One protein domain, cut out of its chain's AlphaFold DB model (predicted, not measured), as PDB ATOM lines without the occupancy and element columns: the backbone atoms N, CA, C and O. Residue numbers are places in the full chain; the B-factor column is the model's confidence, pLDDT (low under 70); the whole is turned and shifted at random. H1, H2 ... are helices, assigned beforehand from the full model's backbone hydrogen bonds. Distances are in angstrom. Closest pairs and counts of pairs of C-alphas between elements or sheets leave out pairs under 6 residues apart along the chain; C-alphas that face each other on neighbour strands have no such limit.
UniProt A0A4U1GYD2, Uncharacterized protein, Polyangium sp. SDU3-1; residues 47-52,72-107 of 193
ATOM      1  N   LEU A  47     116.989 210.288 183.280       53.44
ATOM      2  CA  LEU A  47     118.390 210.288 183.725       53.44
ATOM      3  C   LEU A  47     119.334 210.260 182.502       53.44
ATOM      4  O   LEU A  47     120.390 210.881 182.521       53.44
ATOM      5  N   GLY A  48     118.914 209.607 181.410       55.84
ATOM      6  CA  GLY A  48     119.565 209.674 180.100       55.84
ATOM      7  C   GLY A  48     119.571 211.059 179.430       55.84
ATOM      8  O   GLY A  48     120.527 211.352 178.721       55.84
ATOM      9  N   ASP A  49     118.572 211.910 179.681       55.09
ATOM     10  CA  ASP A  49     118.479 213.287 179.170       55.09
ATOM     11  C   ASP A  49     119.401 214.248 179.947       55.09
ATOM     12  O   ASP A  49     119.923 215.203 179.374       55.09
ATOM     13  N   HIS A  50     119.625 213.995 181.242       58.78
ATOM     14  CA  HIS A  50     120.530 214.788 182.091       58.78
ATOM     15  C   HIS A  50     121.988 214.346 182.005       58.78
ATOM     16  O   HIS A  50     122.901 215.086 182.374       58.78
ATOM     17  N   LEU A  51     122.219 213.126 181.531       63.66
ATOM     18  CA  LEU A  51     123.552 212.600 181.358       63.66
ATOM     19  C   LEU A  51     124.178 213.159 180.068       63.66
ATOM     20  O   LEU A  51     123.624 212.960 178.987       63.66
ATOM     21  N   PRO A  52     125.383 213.751 180.129       66.31
ATOM     22  CA  PRO A  52     126.085 214.181 178.926       66.31
ATOM     23  C   PRO A  52     126.327 212.992 177.984       66.31
ATOM     24  O   PRO A  52     126.406 211.833 178.444       66.31
ATOM     25  N   GLU A  72     140.982 204.403 200.656       62.66
ATOM     26  CA  GLU A  72     139.595 204.700 200.240       62.66
ATOM     27  C   GLU A  72     139.149 206.139 200.575       62.66
ATOM     28  O   GLU A  72     138.463 206.786 199.784       62.66
ATOM     29  N   ARG A  73     139.612 206.681 201.710       64.00
ATOM     30  CA  ARG A  73     139.353 208.074 202.118       64.00
ATOM     31  C   ARG A  73     140.060 209.101 201.232       64.00
ATOM     32  O   ARG A  73     139.459 210.105 200.869       64.00
ATOM     33  N   GLU A  74     141.307 208.838 200.856       69.75
ATOM     34  CA  GLU A  74     142.082 209.697 199.954       69.75
ATOM     35  C   GLU A  74     141.513 209.655 198.528       69.75
ATOM     36  O   GLU A  74     141.516 210.664 197.824       69.75
ATOM     37  N   ARG A  75     140.941 208.512 198.121       70.31
ATOM     38  CA  ARG A  75     140.208 208.383 196.855       70.31
ATOM     39  C   ARG A  75     138.945 209.245 196.850       70.31
ATOM     40  O   ARG A  75     138.655 209.872 195.836       70.31
ATOM     41  N   GLY A  76     138.226 209.295 197.972       74.31
ATOM     42  CA  GLY A  76     137.068 210.173 198.146       74.31
ATOM     43  C   GLY A  76     137.432 211.648 197.987       74.31
ATOM     44  O   GLY A  76     136.811 212.347 197.191       74.31
ATOM     45  N   GLU A  77     138.486 212.098 198.669       75.62
ATOM     46  CA  GLU A  77     138.967 213.483 198.579       75.62
ATOM     47  C   GLU A  77     139.416 213.849 197.156       75.62
ATOM     48  O   GLU A  77     139.023 214.879 196.609       75.62
ATOM     49  N   ARG A  78     140.180 212.965 196.500       78.62
ATOM     50  CA  ARG A  78     140.589 213.160 195.105       78.62
ATOM     51  C   ARG A  78     139.388 213.271 194.167       78.62
ATOM     52  O   ARG A  78     139.387 214.134 193.294       78.62
ATOM     53  N   LEU A  79     138.365 212.439 194.361       78.38
ATOM     54  CA  LEU A  79     137.149 212.484 193.556       78.38
ATOM     55  C   LEU A  79     136.421 213.823 193.735       78.38
ATOM     56  O   LEU A  79     136.028 214.419 192.740       78.38
ATOM     57  N   LEU A  80     136.312 214.348 194.959       80.81
ATOM     58  CA  LEU A  80     135.722 215.674 195.200       80.81
ATOM     59  C   LEU A  80     136.473 216.788 194.452       80.81
ATOM     60  O   LEU A  80     135.848 217.669 193.862       80.81
ATOM     61  N   LEU A  81     137.805 216.729 194.411       81.75
ATOM     62  CA  LEU A  81     138.619 217.687 193.656       81.75
ATOM     63  C   LEU A  81     138.472 217.527 192.135       81.75
ATOM     64  O   LEU A  81     138.479 218.523 191.410       81.75
ATOM     65  N   GLU A  82     138.335 216.297 191.634       82.75
ATOM     66  CA  GLU A  82     138.078 216.026 190.213       82.75
ATOM     67  C   GLU A  82     136.692 216.522 189.783       82.75
ATOM     68  O   GLU A  82     136.553 217.075 188.692       82.75
ATOM     69  N   VAL A  83     135.691 216.421 190.662       84.06
ATOM     70  CA  VAL A  83     134.344 216.959 190.437       84.06
ATOM     71  C   VAL A  83     134.396 218.463 190.193       84.06
ATOM     72  O   VAL A  83     133.841 218.927 189.206       84.06
ATOM     73  N   LEU A  84     135.140 219.225 190.999       78.62
ATOM     74  CA  LEU A  84     135.289 220.677 190.811       78.62
ATOM     75  C   LEU A  84     135.892 221.074 189.454       78.62
ATOM     76  O   LEU A  84     135.727 222.211 189.016       78.62
ATOM     77  N   ARG A  85     136.607 220.156 188.796       79.62
ATOM     78  CA  ARG A  85     137.219 220.360 187.474       79.62
ATOM     79  C   ARG A  85     136.347 219.851 186.326       79.62
ATOM     80  O   ARG A  85     136.714 220.039 185.166       79.62
ATOM     81  N   ALA A  86     135.237 219.180 186.624       79.25
ATOM     82  CA  ALA A  86     134.366 218.603 185.615       79.25
ATOM     83  C   ALA A  86     133.595 219.698 184.849       79.25
ATOM     84  O   ALA A  86     133.251 220.733 185.426       79.25
ATOM     85  N   PRO A  87     133.276 219.481 183.558       82.25
ATOM     86  CA  PRO A  87     132.424 220.402 182.816       82.25
ATOM     87  C   PRO A  87     131.035 220.546 183.470       82.25
ATOM     88  O   PRO A  87     130.541 219.574 184.053       82.25
ATOM     89  N   PRO A  88     130.355 221.700 183.319       80.31
ATOM     90  CA  PRO A  88     129.061 221.959 183.959       80.31
ATOM     91  C   PRO A  88     127.998 220.882 183.707       80.31
ATOM     92  O   PRO A  88     127.220 220.559 184.597       80.31
ATOM     93  N   GLU A  89     127.973 220.284 182.519       78.75
ATOM     94  CA  GLU A  89     127.032 219.211 182.164       78.75
ATOM     95  C   GLU A  89     127.252 217.940 183.004       78.75
ATOM     96  O   GLU A  89     126.301 217.316 183.470       78.75
ATOM     97  N   TYR A  90     128.513 217.586 183.272       77.25
ATOM     98  CA  TYR A  90     128.858 216.446 184.124       77.25
ATOM     99  C   TYR A  90     128.602 216.733 185.603       77.25
ATOM    100  O   TYR A  90     128.296 215.802 186.342       77.25
ATOM    101  N   LEU A  91     128.686 217.996 186.038       77.75
ATOM    102  CA  LEU A  91     128.345 218.398 187.406       77.75
ATOM    103  C   LEU A  91     126.856 218.198 187.713       77.75
ATOM    104  O   LEU A  91     126.524 217.652 188.763       77.75
ATOM    105  N   HIS A  92     125.969 218.585 186.792       77.56
ATOM    106  CA  HIS A  92     124.527 218.359 186.945       77.56
ATOM    107  C   HIS A  92     124.204 216.863 186.966       77.56
ATOM    108  O   HIS A  92     123.589 216.376 187.910       77.56
ATOM    109  N   ALA A  93     124.731 216.113 185.994       77.38
ATOM    110  CA  ALA A  93     124.555 214.667 185.947       77.38
ATOM    111  C   ALA A  93     125.089 213.957 187.201       77.38
ATOM    112  O   ALA A  93     124.508 212.979 187.670       77.38
ATOM    113  N   LEU A  94     126.205 214.434 187.755       82.19
ATOM    114  CA  LEU A  94     126.761 213.904 188.991       82.19
ATOM    115  C   LEU A  94     125.840 214.164 190.181       82.19
ATOM    116  O   LEU A  94     125.671 213.260 190.995       82.19
ATOM    117  N   ALA A  95     125.262 215.363 190.294       77.69
ATOM    118  CA  ALA A  95     124.329 215.687 191.369       77.69
ATOM    119  C   ALA A  95     123.131 214.726 191.362       77.69
ATOM    120  O   ALA A  95     122.783 214.171 192.408       77.69
ATOM    121  N   ASP A  96     122.589 214.439 190.176       77.75
ATOM    122  CA  ASP A  96     121.523 213.455 190.009       77.75
ATOM    123  C   ASP A  96     122.006 212.063 190.427       77.75
ATOM    124  O   ASP A  96     121.440 211.450 191.335       77.75
ATOM    125  N   VAL A  97     123.097 211.564 189.837       80.50
ATOM    126  CA  VAL A  97     123.644 210.229 190.143       80.50
ATOM    127  C   VAL A  97     123.955 210.063 191.635       80.50
ATOM    128  O   VAL A  97     123.683 209.003 192.201       80.50
ATOM    129  N   ALA A  98     124.481 211.096 192.295       82.50
ATOM    130  CA  ALA A  98     124.759 211.092 193.727       82.50
ATOM    131  C   ALA A  98     123.469 210.997 194.552       82.50
ATOM    132  O   ALA A  98     123.375 210.156 195.450       82.50
ATOM    133  N   HIS A  99     122.450 211.793 194.211       79.50
ATOM    134  CA  HIS A  99     121.138 211.722 194.850       79.50
ATOM    135  C   HIS A  99     120.535 210.311 194.739       79.50
ATOM    136  O   HIS A  99     120.074 209.737 195.731       79.50
ATOM    137  N   TRP A 100     120.624 209.696 193.558       73.00
ATOM    138  CA  TRP A 100     120.178 208.322 193.315       73.00
ATOM    139  C   TRP A 100     120.963 207.285 194.116       73.00
ATOM    140  O   TRP A 100     120.370 206.388 194.725       73.00
ATOM    141  N   ALA A 101     122.291 207.402 194.151       79.75
ATOM    142  CA  ALA A 101     123.146 206.492 194.904       79.75
ATOM    143  C   ALA A 101     122.792 206.501 196.399       79.75
ATOM    144  O   ALA A 101     122.693 205.432 197.006       79.75
ATOM    145  N   MET A 102     122.514 207.676 196.974       79.50
ATOM    146  CA  MET A 102     122.077 207.806 198.369       79.50
ATOM    147  C   MET A 102     120.737 207.100 198.625       79.50
ATOM    148  O   MET A 102     120.603 206.368 199.607       79.50
ATOM    149  N   GLN A 103     119.756 207.248 197.728       78.81
ATOM    150  CA  GLN A 103     118.475 206.540 197.856       78.81
ATOM    151  C   GLN A 103     118.641 205.014 197.777       78.81
ATOM    152  O   GLN A 103     117.985 204.268 198.509       78.81
ATOM    153  N   LEU A 104     119.518 204.533 196.892       77.00
ATOM    154  CA  LEU A 104     119.772 203.104 196.689       77.00
ATOM    155  C   LEU A 104     120.566 202.475 197.834       77.00
ATOM    156  O   LEU A 104     120.296 201.327 198.187       77.00
ATOM    157  N   GLN A 105     121.482 203.216 198.465       79.06
ATOM    158  CA  GLN A 105     122.174 202.759 199.674       79.06
ATOM    159  C   GLN A 105     121.184 202.392 200.785       79.06
ATOM    160  O   GLN A 105     121.331 201.340 201.409       79.06
ATOM    161  N   GLY A 106     120.115 203.178 200.957       74.56
ATOM    162  CA  GLY A 106     119.034 202.875 201.903       74.56
ATOM    163  C   GLY A 106     118.236 201.602 201.575       74.56
ATOM    164  O   GLY A 106     117.566 201.054 202.447       74.56
ATOM    165  N   ARG A 107     118.315 201.098 200.336       74.88
ATOM    166  CA  ARG A 107     117.627 199.879 199.866       74.88
ATOM    167  C   ARG A 107     118.512 198.628 199.902       74.88
ATOM    168  O   ARG A 107     118.008 197.522 199.712       74.88
TER     169      ARG A 107
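Overview. This is residues 47 to 52 and 72 to 107 of the 193 residues of an uncharacterized protein of Polyangium sp. SDU3-1 (UniProt A0A4U1GYD2). Two helices, H2 and H3, make an open V, its arms joined at the narrow end by residues 85 to 87. A short helical turn, H1, packs on the near half of H3, on the side away from H2, and the space between the arms is empty. The printed part has 42 residues with three named helices, in the order H1, H2, H3, and no named strand; the class is all helix. The whole is loose, with a radius of gyration of the C-alphas of 11.6 A, and flat, spanning 30 by 30 by 9 A.

Along the chain. H1 is residues 47 to 50, 5.2 A from first to last C-alpha, and begins with C-alpha 47 at (118.390, 210.288, 183.725). H2 is residues 72 to 84, 19.0 A long, and begins with C-alpha 72 at (139.595, 204.700, 200.240). H3, the longest helix, is residues 88 to 105, 25.7 A long, and ends with C-alpha 105 at (122.174, 202.759, 199.674).

Arrangement. H1 touches H3, which meets it with residues 89 to 96 alone; the closest C-alphas, those of His 50 and Ala 93, are 5.6 A apart. H1 and H2 are apart. H2 and H3 are close but not clearly touching, and their closest C-alphas, those of Val 83 and Leu 91, are 6.9 A apart. They run opposite ways at a steep tilt of 36 degrees, only just past shallow. In H2 and H3 every O i to N i+4 pair is within hydrogen-bond range; H1 is too short for such a pair.

Size, cuts and confidence. The C-alphas farthest apart, those of Asp 49 and Glu 74, are 31.7 A apart. Residues 53 to 71 are not printed, and C-alphas 52 and 72 are 27.0 A apart across the cut. The link from H2 to H3 is tight. Residues 72 to 82, which belong to H2, stand free, as do residues 101 to 107, of which 101 to 105 belong to H3. The mean pLDDT of the printed part is 74.8, and residues 47 to 52 and 72 to 74 are under 70.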